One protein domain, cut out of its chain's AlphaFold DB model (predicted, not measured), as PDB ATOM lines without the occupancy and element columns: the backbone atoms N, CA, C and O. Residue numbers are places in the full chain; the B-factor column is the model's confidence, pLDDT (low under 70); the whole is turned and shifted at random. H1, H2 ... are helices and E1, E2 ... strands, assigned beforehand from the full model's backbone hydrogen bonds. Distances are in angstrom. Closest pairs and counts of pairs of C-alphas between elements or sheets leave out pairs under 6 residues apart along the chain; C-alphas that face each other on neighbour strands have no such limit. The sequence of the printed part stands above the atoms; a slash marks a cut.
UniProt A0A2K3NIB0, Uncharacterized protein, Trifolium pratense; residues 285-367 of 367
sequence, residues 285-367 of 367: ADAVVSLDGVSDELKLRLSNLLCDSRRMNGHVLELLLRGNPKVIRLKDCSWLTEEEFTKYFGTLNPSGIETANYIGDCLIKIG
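Overview. This is residues 285 to 367 of the 367 residues of an uncharacterized protein of Trifolium pratense (UniProt A0A2K3NIB0). Two uneven rows make a rounded body: a small sheet of three strands with H1 alongside its edge strand E1, which extends the row beyond the sheet, and H2 and H3 side by side in a second row, H3 set off from the sheet. The first stretch, residues 285 to 295, runs past H1 and H2 on their side away from the sheet. The printed part has 83 residues with three named helices and three named strands, in the order H1, H2, E1, H3, E2, E3; the sheet has the order E1, E3, E2 and is antiparallel throughout. The class is mixed, helices and strands, and the whole is compact, with a radius of gyration of the C-alphas of 11.8 A and spans of 29 by 24 by 22 A.

Along the chain. H1, residues 296 to 308, begins at C-alpha (34.299, 21.022, 113.723) and is 18.2 A long. H2 follows at residues 314 to 321, and strand E1 at residues 327 to 330. H3 is residues 338 to 345, with C-alpha 338 at (20.965, 3.168, 125.330). E2, residues 353 to 358, is 15.0 A long. E3, residues 361 to 366, is 15.6 A long and ends at C-alpha (35.132, 15.230, 123.523).

Arrangement. H1 is on the sheet but only grazes it; its closest C-alphas to E1 are those of Leu 300 and Ile 328, 5.9 A apart. H1 and H2 are close but not clearly touching, with the C-alphas of Lys 299 and Leu 320 6.7 A apart, and run opposite ways at a shallow tilt of 26 degrees. H2 also only grazes the sheet, with residues 317 to 321. H2 and H3 touch, closest at the C-alphas of Glu 318 and Tyr 344, 6.8 A, and run the same way at a shallow tilt of 29 degrees. H3 is not on the sheet, and it is apart from H1 and E3. E1 and E3 are antiparallel at 161 degrees, with N 362 and O 330 at 2.8 A. E2 and E3 form a hairpin, antiparallel at 170 degrees, with N 361 and O 358 at 2.9 A. E1, H3 and E2 make a split strand-helix-strand unit, two strands running the same way with E3 between them in the sheet, and its crossover is right-handed. In H1, H2 and H3 every O i to N i+4 pair is within hydrogen-bond range.

Size, cuts and confidence. The two C-alphas farthest apart, those of Ala 287 and Ser 351, are 32.8 A apart. The printed part has no cut and ends at the chain's last residue, Gly 367. No link is long; those from E1 to H3 and from H3 to E2 have 7 residues each. Mean pLDDT of the printed part is 74.2, and 27 residues, 323 to 327 and 346 to 367, are under 70.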
ATOM      1  N   ALA A 285      20.091  14.136 105.141       89.12
ATOM      2  CA  ALA A 285      21.017  13.586 106.131       89.12
ATOM      3  C   ALA A 285      21.362  12.104 105.880       89.12
ATOM      4  O   ALA A 285      22.497  11.666 106.022       89.12
ATOM      5  N   ASP A 286      20.368  11.342 105.446       88.25
ATOM      6  CA  ASP A 286      20.407   9.936 105.061       88.25
ATOM      7  C   ASP A 286      21.240   9.651 103.794       88.25
ATOM      8  O   ASP A 286      21.757   8.547 103.642       88.25
ATOM      9  N   ALA A 287      21.434  10.642 102.920       90.69
ATOM     10  CA  ALA A 287      22.271  10.528 101.724       90.69
ATOM     11  C   ALA A 287      23.731  10.971 101.952       90.69
ATOM     12  O   ALA A 287      24.560  10.850 101.048       90.69
ATOM     13  N   VAL A 288      24.066  11.504 103.133       89.81
ATOM     14  CA  VAL A 288      25.426  11.967 103.439       89.81
ATOM     15  C   VAL A 288      26.352  10.762 103.589       89.81
ATOM     16  O   VAL A 288      26.116   9.893 104.420       89.81
ATOM     17  N   VAL A 289      27.425  10.706 102.794       90.06
ATOM     18  CA  VAL A 289      28.370   9.568 102.783       90.06
ATOM     19  C   VAL A 289      29.610   9.829 103.640       90.06
ATOM     20  O   VAL A 289      30.132   8.911 104.268       90.06
ATOM     21  N   SER A 290      30.103  11.070 103.668       88.81
ATOM     22  CA  SER A 290      31.290  11.459 104.434       88.81
ATOM     23  C   SER A 290      31.213  12.928 104.857       88.81
ATOM     24  O   SER A 290      30.663  13.764 104.140       88.81
ATOM     25  N   LEU A 291      31.780  13.219 106.030       87.12
ATOM     26  CA  LEU A 291      32.029  14.566 106.556       87.12
ATOM     27  C   LEU A 291      33.539  14.810 106.767       87.12
ATOM     28  O   LEU A 291      33.940  15.631 107.599       87.12
ATOM     29  N   ASP A 292      34.384  14.079 106.037       85.62
ATOM     30  CA  ASP A 292      35.839  14.214 106.107       85.62
ATOM     31  C   ASP A 292      36.280  15.564 105.517       85.62
ATOM     32  O   ASP A 292      35.816  15.989 104.461       85.62
ATOM     33  N   GLY A 293      37.171  16.269 106.219       81.94
ATOM     34  CA  GLY A 293      37.641  17.604 105.821       81.94
ATOM     35  C   GLY A 293      36.695  18.763 106.168       81.94
ATOM     36  O   GLY A 293      37.056  19.920 105.955       81.94
ATOM     37  N   VAL A 294      35.520  18.488 106.746       86.50
ATOM     38  CA  VAL A 294      34.624  19.521 107.288       86.50
ATOM     39  C   VAL A 294      35.130  19.974 108.659       86.50
ATOM     40  O   VAL A 294      35.484  19.145 109.498       86.50
ATOM     41  N   SER A 295      35.152  21.287 108.903       87.69
ATOM     42  CA  SER A 295      35.564  21.845 110.194       87.69
ATOM     43  C   SER A 295      34.592  21.471 111.319       87.69
ATOM     44  O   SER A 295      33.383  21.355 111.109       87.69
ATOM     45  N   ASP A 296      35.110  21.346 112.542       83.69
ATOM     46  CA  ASP A 296      34.299  21.022 113.723       83.69
ATOM     47  C   ASP A 296      33.171  22.043 113.961       83.69
ATOM     48  O   ASP A 296      32.087  21.679 114.411       83.69
ATOM     49  N   GLU A 297      33.377  23.317 113.601       86.00
ATOM     50  CA  GLU A 297      32.339  24.350 113.714       86.00
ATOM     51  C   GLU A 297      31.141  24.069 112.794       86.00
ATOM     52  O   GLU A 297      29.991  24.188 113.221       86.00
ATOM     53  N   LEU A 298      31.389  23.647 111.551       88.50
ATOM     54  CA  LEU A 298      30.325  23.294 110.610       88.50
ATOM     55  C   LEU A 298      29.636  21.989 111.011       88.50
ATOM     56  O   LEU A 298      28.411  21.908 110.939       88.50
ATOM     57  N   LYS A 299      30.395  21.000 111.505       88.06
ATOM     58  CA  LYS A 299      29.832  19.762 112.070       88.06
ATOM     59  C   LYS A 299      28.903  20.062 113.248       88.06
ATOM     60  O   LYS A 299      27.817  19.497 113.326       88.06
ATOM     61  N   LEU A 300      29.282  21.003 114.113       87.38
ATOM     62  CA  LEU A 300      28.456  21.461 115.227       87.38
ATOM     63  C   LEU A 300      27.191  22.193 114.752       87.38
ATOM     64  O   LEU A 300      26.108  21.979 115.292       87.38
ATOM     65  N   ARG A 301      27.283  23.075 113.750       89.38
ATOM     66  CA  ARG A 301      26.093  23.741 113.182       89.38
ATOM     67  C   ARG A 301      25.142  22.726 112.550       89.38
ATOM     68  O   ARG A 301      23.940  22.787 112.803       89.38
ATOM     69  N   LEU A 302      25.685  21.762 111.809       90.06
ATOM     70  CA  LEU A 302      24.926  20.672 111.205       90.06
ATOM     71  C   LEU A 302      24.252  19.792 112.268       90.06
ATOM     72  O   LEU A 302      23.066  19.505 112.138       90.06
ATOM     73  N   SER A 303      24.956  19.423 113.345       88.50
ATOM     74  CA  SER A 303      24.377  18.610 114.422       88.50
ATOM     75  C   SER A 303      23.200  19.313 115.097       88.50
ATOM     76  O   SER A 303      22.160  18.697 115.319       88.50
ATOM     77  N   ASN A 304      23.318  20.623 115.350       88.06
ATOM     78  CA  ASN A 304      22.216  21.415 115.893       88.06
ATOM     79  C   ASN A 304      21.019  21.441 114.926       88.06
ATOM     80  O   ASN A 304      19.902  21.189 115.360       88.06
ATOM     81  N   LEU A 305      21.239  21.679 113.626       89.69
ATOM     82  CA  LEU A 305      20.163  21.699 112.622       89.69
ATOM     83  C   LEU A 305      19.454  20.345 112.484       89.69
ATOM     84  O   LEU A 305      18.232  20.295 112.337       89.69
ATOM     85  N   LEU A 306      20.199  19.243 112.544       89.25
ATOM     86  CA  LEU A 306      19.653  17.886 112.488       89.25
ATOM     87  C   LEU A 306      18.817  17.548 113.726       89.25
ATOM     88  O   LEU A 306      17.759  16.934 113.594       89.25
ATOM     89  N   CYS A 307      19.253  17.979 114.912       87.44
ATOM     90  CA  CYS A 307      18.454  17.874 116.133       87.44
ATOM     91  C   CYS A 307      17.189  18.741 116.043       87.44
ATOM     92  O   CYS A 307      16.090  18.234 116.250       87.44
ATOM     93  N   ASP A 308      17.323  20.017 115.663       86.31
ATOM     94  CA  ASP A 308      16.207  20.971 115.594       86.31
ATOM     95  C   ASP A 308      15.143  20.536 114.557       86.31
ATOM     96  O   ASP A 308      13.951  20.785 114.734       86.31
ATOM     97  N   SER A 309      15.554  19.836 113.493       86.25
ATOM     98  CA  SER A 309      14.661  19.271 112.468       86.25
ATOM     99  C   SER A 309      14.193  17.835 112.746       86.25
ATOM    100  O   SER A 309      13.414  17.299 111.958       86.25
ATOM    101  N   ARG A 310      14.630  17.209 113.852       84.69
ATOM    102  CA  ARG A 310      14.380  15.789 114.187       84.69
ATOM    103  C   ARG A 310      14.794  14.812 113.079       84.69
ATOM    104  O   ARG A 310      14.135  13.802 112.842       84.69
ATOM    105  N   ARG A 311      15.887  15.130 112.383       86.19
ATOM    106  CA  ARG A 311      16.455  14.330 111.283       86.19
ATOM    107  C   ARG A 311      17.785  13.673 111.622       86.19
ATOM    108  O   ARG A 311      18.404  13.055 110.760       86.19
ATOM    109  N   MET A 312      18.226  13.814 112.867       86.31
ATOM    110  CA  MET A 312      19.386  13.101 113.372       86.31
ATOM    111  C   MET A 312      19.132  11.586 113.336       86.31
ATOM    112  O   MET A 312      18.049  11.125 113.688       86.31
ATOM    113  N   ASN A 313      20.122  10.820 112.880       86.44
ATOM    114  CA  ASN A 313      20.061   9.364 112.790       86.44
ATOM    115  C   ASN A 313      21.416   8.747 113.190       86.44
ATOM    116  O   ASN A 313      22.435   9.442 113.235       86.44
ATOM    117  N   GLY A 314      21.435   7.437 113.467       84.12
ATOM    118  CA  GLY A 314      22.652   6.731 113.892       84.12
ATOM    119  C   GLY A 314      23.789   6.789 112.864       84.12
ATOM    120  O   GLY A 314      24.947   6.947 113.240       84.12
ATOM    121  N   HIS A 315      23.462   6.750 111.567       87.25
ATOM    122  CA  HIS A 315      24.435   6.867 110.469       87.25
ATOM    123  C   HIS A 315      25.172   8.213 110.488       87.25
ATOM    124  O   HIS A 315      26.394   8.277 110.421       87.25
ATOM    125  N   VAL A 316      24.441   9.311 110.643       87.19
ATOM    126  CA  VAL A 316      25.004  10.661 110.675       87.19
ATOM    127  C   VAL A 316      25.747  10.912 111.981       87.19
ATOM    128  O   VAL A 316      26.790  11.560 111.962       87.19
ATOM    129  N   LEU A 317      25.272  10.363 113.102       86.56
ATOM    130  CA  LEU A 317      26.023  10.400 114.357       86.56
ATOM    131  C   LEU A 317      27.376   9.692 114.214       86.56
ATOM    132  O   LEU A 317      28.392  10.238 114.640       86.56
ATOM    133  N   GLU A 318      27.412   8.533 113.558       87.06
ATOM    134  CA  GLU A 318      28.659   7.829 113.254       87.06
ATOM    135  C   GLU A 318      29.606   8.699 112.420       87.06
ATOM    136  O   GLU A 318      30.784   8.829 112.753       87.06
ATOM    137  N   LEU A 319      29.091   9.371 111.385       88.19
ATOM    138  CA  LEU A 319      29.874  10.290 110.554       88.19
ATOM    139  C   LEU A 319      30.382  11.519 111.315       88.19
ATOM    140  O   LEU A 319      31.483  11.994 111.037       88.19
ATOM    141  N   LEU A 320      29.603  12.046 112.259       86.00
ATOM    142  CA  LEU A 320      30.014  13.174 113.094       86.00
ATOM    143  C   LEU A 320      31.139  12.771 114.050       86.00
ATOM    144  O   LEU A 320      32.092  13.531 114.210       86.00
ATOM    145  N   LEU A 321      31.048  11.576 114.641       80.94
ATOM    146  CA  LEU A 321      32.049  11.019 115.556       80.94
ATOM    147  C   LEU A 321      33.316  10.539 114.835       80.94
ATOM    148  O   LEU A 321      34.397  10.494 115.429       80.94
ATOM    149  N   ARG A 322      33.208  10.213 113.545       77.75
ATOM    150  CA  ARG A 322      34.340   9.820 112.708       77.75
ATOM    151  C   ARG A 322      35.332  10.984 112.575       77.75
ATOM    152  O   ARG A 322      35.007  12.062 112.074       77.75
ATOM    153  N   GLY A 323      36.565  10.751 113.031       66.38
ATOM    154  CA  GLY A 323      37.673  11.710 112.928       66.38
ATOM    155  C   GLY A 323      38.057  12.447 114.217       66.38
ATOM    156  O   GLY A 323      38.767  13.442 114.115       66.38
ATOM    157  N   ASN A 324      37.644  11.967 115.399       64.25
ATOM    158  CA  ASN A 324      37.970  12.563 116.710       64.25
ATOM    159  C   ASN A 324      37.650  14.072 116.780       64.25
ATOM    160  O   ASN A 324      38.556  14.899 116.925       64.25
ATOM    161  N   PRO A 325      36.369  14.443 116.640       68.12
ATOM    162  CA  PRO A 325      35.933  15.834 116.722       68.12
ATOM    163  C   PRO A 325      36.222  16.407 118.113       68.12
ATOM    164  O   PRO A 325      35.964  15.749 119.119       68.12
ATOM    165  N   LYS A 326      36.704  17.655 118.188       66.44
ATOM    166  CA  LYS A 326      37.045  18.297 119.477       66.44
ATOM    167  C   LYS A 326      35.823  18.679 120.314       66.44
ATOM    168  O   LYS A 326      35.912  18.870 121.524       66.44
ATOM    169  N   VAL A 327      34.679  18.902 119.669       66.12
ATOM    170  CA  VAL A 327      33.428  19.290 120.334       66.12
ATOM    171  C   VAL A 327      32.250  18.802 119.501       66.12
ATOM    172  O   VAL A 327      32.103  19.209 118.352       66.12
ATOM    173  N   ILE A 328      31.362  18.007 120.100       71.56
ATOM    174  CA  ILE A 328      30.032  17.724 119.552       71.56
ATOM    175  C   ILE A 328      28.976  18.169 120.566       71.56
ATOM    176  O   ILE A 328      29.135  18.054 121.776       71.56
ATOM    177  N   ARG A 329      27.865  18.722 120.082       71.69
ATOM    178  CA  ARG A 329      26.690  18.986 120.916       71.69
ATOM    179  C   ARG A 329      25.475  18.376 120.252       71.69
ATOM    180  O   ARG A 329      25.201  18.678 119.087       71.69
ATOM    181  N   LEU A 330      24.761  17.554 121.006       77.56
ATOM    182  CA  LEU A 330      23.507  16.953 120.591       77.56
ATOM    183  C   LEU A 330      22.418  17.525 121.490       77.56
ATOM    184  O   LEU A 330      22.375  17.241 122.678       77.56
ATOM    185  N   LYS A 331      21.565  18.387 120.942       73.81
ATOM    186  CA  LYS A 331      20.454  18.941 121.719       73.81
ATOM    187  C   LYS A 331      19.430  17.839 121.985       73.81
ATOM    188  O   LYS A 331      19.344  17.299 123.075       73.81
ATOM    189  N   ASP A 332      18.789  17.349 120.933       72.19
ATOM    190  CA  ASP A 332      17.805  16.276 121.049       72.19
ATOM    191  C   ASP A 332      18.451  14.891 120.851       72.19
ATOM    192  O   ASP A 332      18.924  14.576 119.754       72.19
ATOM    193  N   CYS A 333      18.466  14.076 121.914       73.00
ATOM    194  CA  CYS A 333      18.889  12.666 121.905       73.00
ATOM    195  C   CYS A 333      17.723  11.687 122.113       73.00
ATOM    196  O   CYS A 333      17.956  10.513 122.371       73.00
ATOM    197  N   SER A 334      16.466  12.131 121.993       74.56
ATOM    198  CA  SER A 334      15.293  11.255 122.180       74.56
ATOM    199  C   SER A 334      15.205  10.096 121.178       74.56
ATOM    200  O   SER A 334      14.502   9.118 121.421       74.56
ATOM    201  N   TRP A 335      15.921  10.202 120.058       77.88
ATOM    202  CA  TRP A 335      16.029   9.184 119.015       77.88
ATOM    203  C   TRP A 335      17.112   8.131 119.298       77.88
ATOM    204  O   TRP A 335      17.155   7.126 118.596       77.88
ATOM    205  N   LEU A 336      17.990   8.365 120.279       77.31
ATOM    206  CA  LEU A 336      19.142   7.520 120.566       77.31
ATOM    207  C   LEU A 336      18.797   6.522 121.675       77.31
ATOM    208  O   LEU A 336      18.470   6.914 122.796       77.31
ATOM    209  N   THR A 337      18.883   5.231 121.367       79.06
ATOM    210  CA  THR A 337      18.713   4.163 122.366       79.06
ATOM    211  C   THR A 337      19.964   4.005 123.238       79.06
ATOM    212  O   THR A 337      21.059   4.431 122.863       79.06
ATOM    213  N   GLU A 338      19.832   3.393 124.416       76.44
ATOM    214  CA  GLU A 338      20.965   3.168 125.330       76.44
ATOM    215  C   GLU A 338      22.037   2.261 124.698       76.44
ATOM    216  O   GLU A 338      23.245   2.477 124.867       76.44
ATOM    217  N   GLU A 339      21.609   1.284 123.897       80.50
ATOM    218  CA  GLU A 339      22.495   0.392 123.159       80.50
ATOM    219  C   GLU A 339      23.291   1.147 122.087       80.50
ATOM    220  O   GLU A 339      24.503   0.957 121.958       80.50
ATOM    221  N   GLU A 340      22.639   2.040 121.336       77.69
ATOM    222  CA  GLU A 340      23.303   2.881 120.335       77.69
ATOM    223  C   GLU A 340      24.242   3.894 120.986       77.69
ATOM    224  O   GLU A 340      25.357   4.096 120.506       77.69
ATOM    225  N   PHE A 341      23.843   4.485 122.113       78.06
ATOM    226  CA  PHE A 341      24.712   5.369 122.879       78.06
ATOM    227  C   PHE A 341      26.000   4.643 123.288       78.06
ATOM    228  O   PHE A 341      27.101   5.136 123.051       78.06
ATOM    229  N   THR A 342      25.883   3.429 123.822       77.19
ATOM    230  CA  THR A 342      27.044   2.634 124.244       77.19
ATOM    231  C   THR A 342      27.904   2.218 123.050       77.19
ATOM    232  O   THR A 342      29.131   2.237 123.133       77.19
ATOM    233  N   LYS A 343      27.283   1.912 121.907       82.50
ATOM    234  CA  LYS A 343      27.983   1.578 120.662       82.50
ATOM    235  C   LYS A 343      28.821   2.746 120.136       82.50
ATOM    236  O   LYS A 343      29.957   2.532 119.724       82.50
ATOM    237  N   TYR A 344      28.266   3.957 120.128       78.19
ATOM    238  CA  TYR A 344      28.912   5.128 119.530       78.19
ATOM    239  C   TYR A 344      29.859   5.854 120.489       78.19
ATOM    240  O   TYR A 344      30.913   6.327 120.068       78.19
ATOM    241  N   PHE A 345      29.514   5.925 121.777       74.62
ATOM    242  CA  PHE A 345      30.312   6.630 122.780       74.62
ATOM    243  C   PHE A 345      31.238   5.713 123.584       74.62
ATOM    244  O   PHE A 345      32.214   6.197 124.151       74.62
ATOM    245  N   GLY A 346      31.008   4.396 123.597       67.75
ATOM    246  CA  GLY A 346      31.848   3.441 124.331       67.75
ATOM    247  C   GLY A 346      33.277   3.312 123.794       67.75
ATOM    248  O   GLY A 346      34.165   2.870 124.519       67.75
ATOM    249  N   THR A 347      33.525   3.719 122.547       64.44
ATOM    250  CA  THR A 347      34.867   3.745 121.939       64.44
ATOM    251  C   THR A 347      35.614   5.062 122.162       64.44
ATOM    252  O   THR A 347      36.780   5.166 121.785       64.44
ATOM    253  N   LEU A 348      34.962   6.083 122.726       65.62
ATOM    254  CA  LEU A 348      35.578   7.383 122.987       65.62
ATOM    255  C   LEU A 348      36.305   7.364 124.334       65.62
ATOM    256  O   LEU A 348      35.852   6.745 125.297       65.62
ATOM    257  N   ASN A 349      37.435   8.069 124.418       58.03
ATOM    258  CA  ASN A 349      38.198   8.156 125.660       58.03
ATOM    259  C   ASN A 349      37.362   8.847 126.758       58.03
ATOM    260  O   ASN A 349      36.945   9.995 126.576       58.03
ATOM    261  N   PRO A 350      37.164   8.210 127.927       55.78
ATOM    262  CA  PRO A 350      36.286   8.728 128.979       55.78
ATOM    263  C   PRO A 350      36.819  10.006 129.646       55.78
ATOM    264  O   PRO A 350      36.074  10.698 130.330       55.78
ATOM    265  N   SER A 351      38.095  10.351 129.445       52.41
ATOM    266  CA  SER A 351      38.732  11.541 130.023       52.41
ATOM    267  C   SER A 351      38.285  12.864 129.394       52.41
ATOM    268  O   SER A 351      38.545  13.917 129.972       52.41
ATOM    269  N   GLY A 352      37.661  12.822 128.213       50.03
ATOM    270  CA  GLY A 352      37.253  14.009 127.461       50.03
ATOM    271  C   GLY A 352      35.754  14.298 127.486       50.03
ATOM    272  O   GLY A 352      35.372  15.361 127.005       50.03
ATOM    273  N   ILE A 353      34.930  13.381 128.016       54.81
ATOM    274  CA  ILE A 353      33.464  13.447 127.958       54.81
ATOM    275  C   ILE A 353      32.914  14.283 129.116       54.81
ATOM    276  O   ILE A 353      32.797  13.814 130.244       54.81
ATOM    277  N   GLU A 354      32.554  15.533 128.828       52.47
ATOM    278  CA  GLU A 354      31.826  16.394 129.765       52.47
ATOM    279  C   GLU A 354      30.331  16.322 129.428       52.47
ATOM    280  O   GLU A 354      29.840  17.083 128.592       52.47
ATOM    281  N   THR A 355      29.620  15.359 130.024       50.22
ATOM    282  CA  THR A 355      28.169  15.190 129.853       50.22
ATOM    283  C   THR A 355      27.424  16.154 130.772       50.22
ATOM    284  O   THR A 355      27.265  15.900 131.966       50.22
ATOM    285  N   ALA A 356      26.941  17.271 130.231       42.56
ATOM    286  CA  ALA A 356      25.999  18.131 130.942       42.56
ATOM    287  C   ALA A 356      24.573  17.706 130.570       42.56
ATOM    288  O   ALA A 356      24.057  18.112 129.533       42.56
ATOM    289  N   ASN A 357      23.958  16.859 131.401       44.38
ATOM    290  CA  ASN A 357      22.549  16.487 131.273       44.38
ATOM    291  C   ASN A 357      21.675  17.618 131.820       44.38
ATOM    292  O   ASN A 357      21.432  17.703 133.025       44.38
ATOM    293  N   TYR A 358      21.169  18.462 130.928       39.31
ATOM    294  CA  TYR A 358      19.956  19.223 131.196       39.31
ATOM    295  C   TYR A 358      18.830  18.557 130.414       39.31
ATOM    296  O   TYR A 358      19.041  18.066 129.313       39.31
ATOM    297  N   ILE A 359      17.650  18.458 131.020       41.81
ATOM    298  CA  ILE A 359      16.453  17.834 130.445       41.81
ATOM    299  C   ILE A 359      16.273  18.312 128.988       41.81
ATOM    300  O   ILE A 359      15.885  19.454 128.767       41.81
ATOM    301  N   GLY A 360      16.579  17.442 128.018       50.62
ATOM    302  CA  GLY A 360      16.442  17.712 126.582       50.62
ATOM    303  C   GLY A 360      17.667  18.265 125.840       50.62
ATOM    304  O   GLY A 360      17.500  18.581 124.670       50.62
ATOM    305  N   ASP A 361      18.844  18.362 126.473       52.19
ATOM    306  CA  ASP A 361      20.125  18.748 125.859       52.19
ATOM    307  C   ASP A 361      21.265  17.832 126.361       52.19
ATOM    308  O   ASP A 361      21.631  17.876 127.537       52.19
ATOM    309  N   CYS A 362      21.873  17.035 125.474       56.03
ATOM    310  CA  CYS A 362      23.103  16.282 125.758       56.03
ATOM    311  C   CYS A 362      24.316  16.989 125.134       56.03
ATOM    312  O   CYS A 362      24.735  16.743 123.996       56.03
ATOM    313  N   LEU A 363      24.943  17.880 125.899       52.50
ATOM    314  CA  LEU A 363      26.270  18.367 125.530       52.50
ATOM    315  C   LEU A 363      27.283  17.240 125.758       52.50
ATOM    316  O   LEU A 363      27.439  16.799 126.890       52.50
ATOM    317  N   ILE A 364      27.958  16.791 124.695       56.50
ATOM    318  CA  ILE A 364      29.020  15.781 124.766       56.50
ATOM    319  C   ILE A 364      30.299  16.403 124.214       56.50
ATOM    320  O   ILE A 364      30.660  16.254 123.046       56.50
ATOM    321  N   LYS A 365      30.997  17.148 125.067       49.25
ATOM    322  CA  LYS A 365      32.344  17.623 124.739       49.25
ATOM    323  C   LYS A 365      33.268  16.406 124.653       49.25
ATOM    324  O   LYS A 365      33.120  15.527 125.485       49.25
ATOM    325  N   ILE A 366      34.155  16.324 123.662       50.41
ATOM    326  CA  ILE A 366      35.132  15.230 123.523       50.41
ATOM    327  C   ILE A 366      36.510  15.894 123.474       50.41
ATOM    328  O   ILE A 366      36.915  16.410 122.437       50.41
ATOM    329  N   GLY A 367      37.162  15.980 124.636       39.91
ATOM    330  CA  GLY A 367      38.486  16.595 124.820       39.91
ATOM    331  C   GLY A 367      39.648  15.773 124.285       39.91
ATOM    332  O   GLY A 367      39.669  14.550 124.557       39.91
TER     333      GLY A 367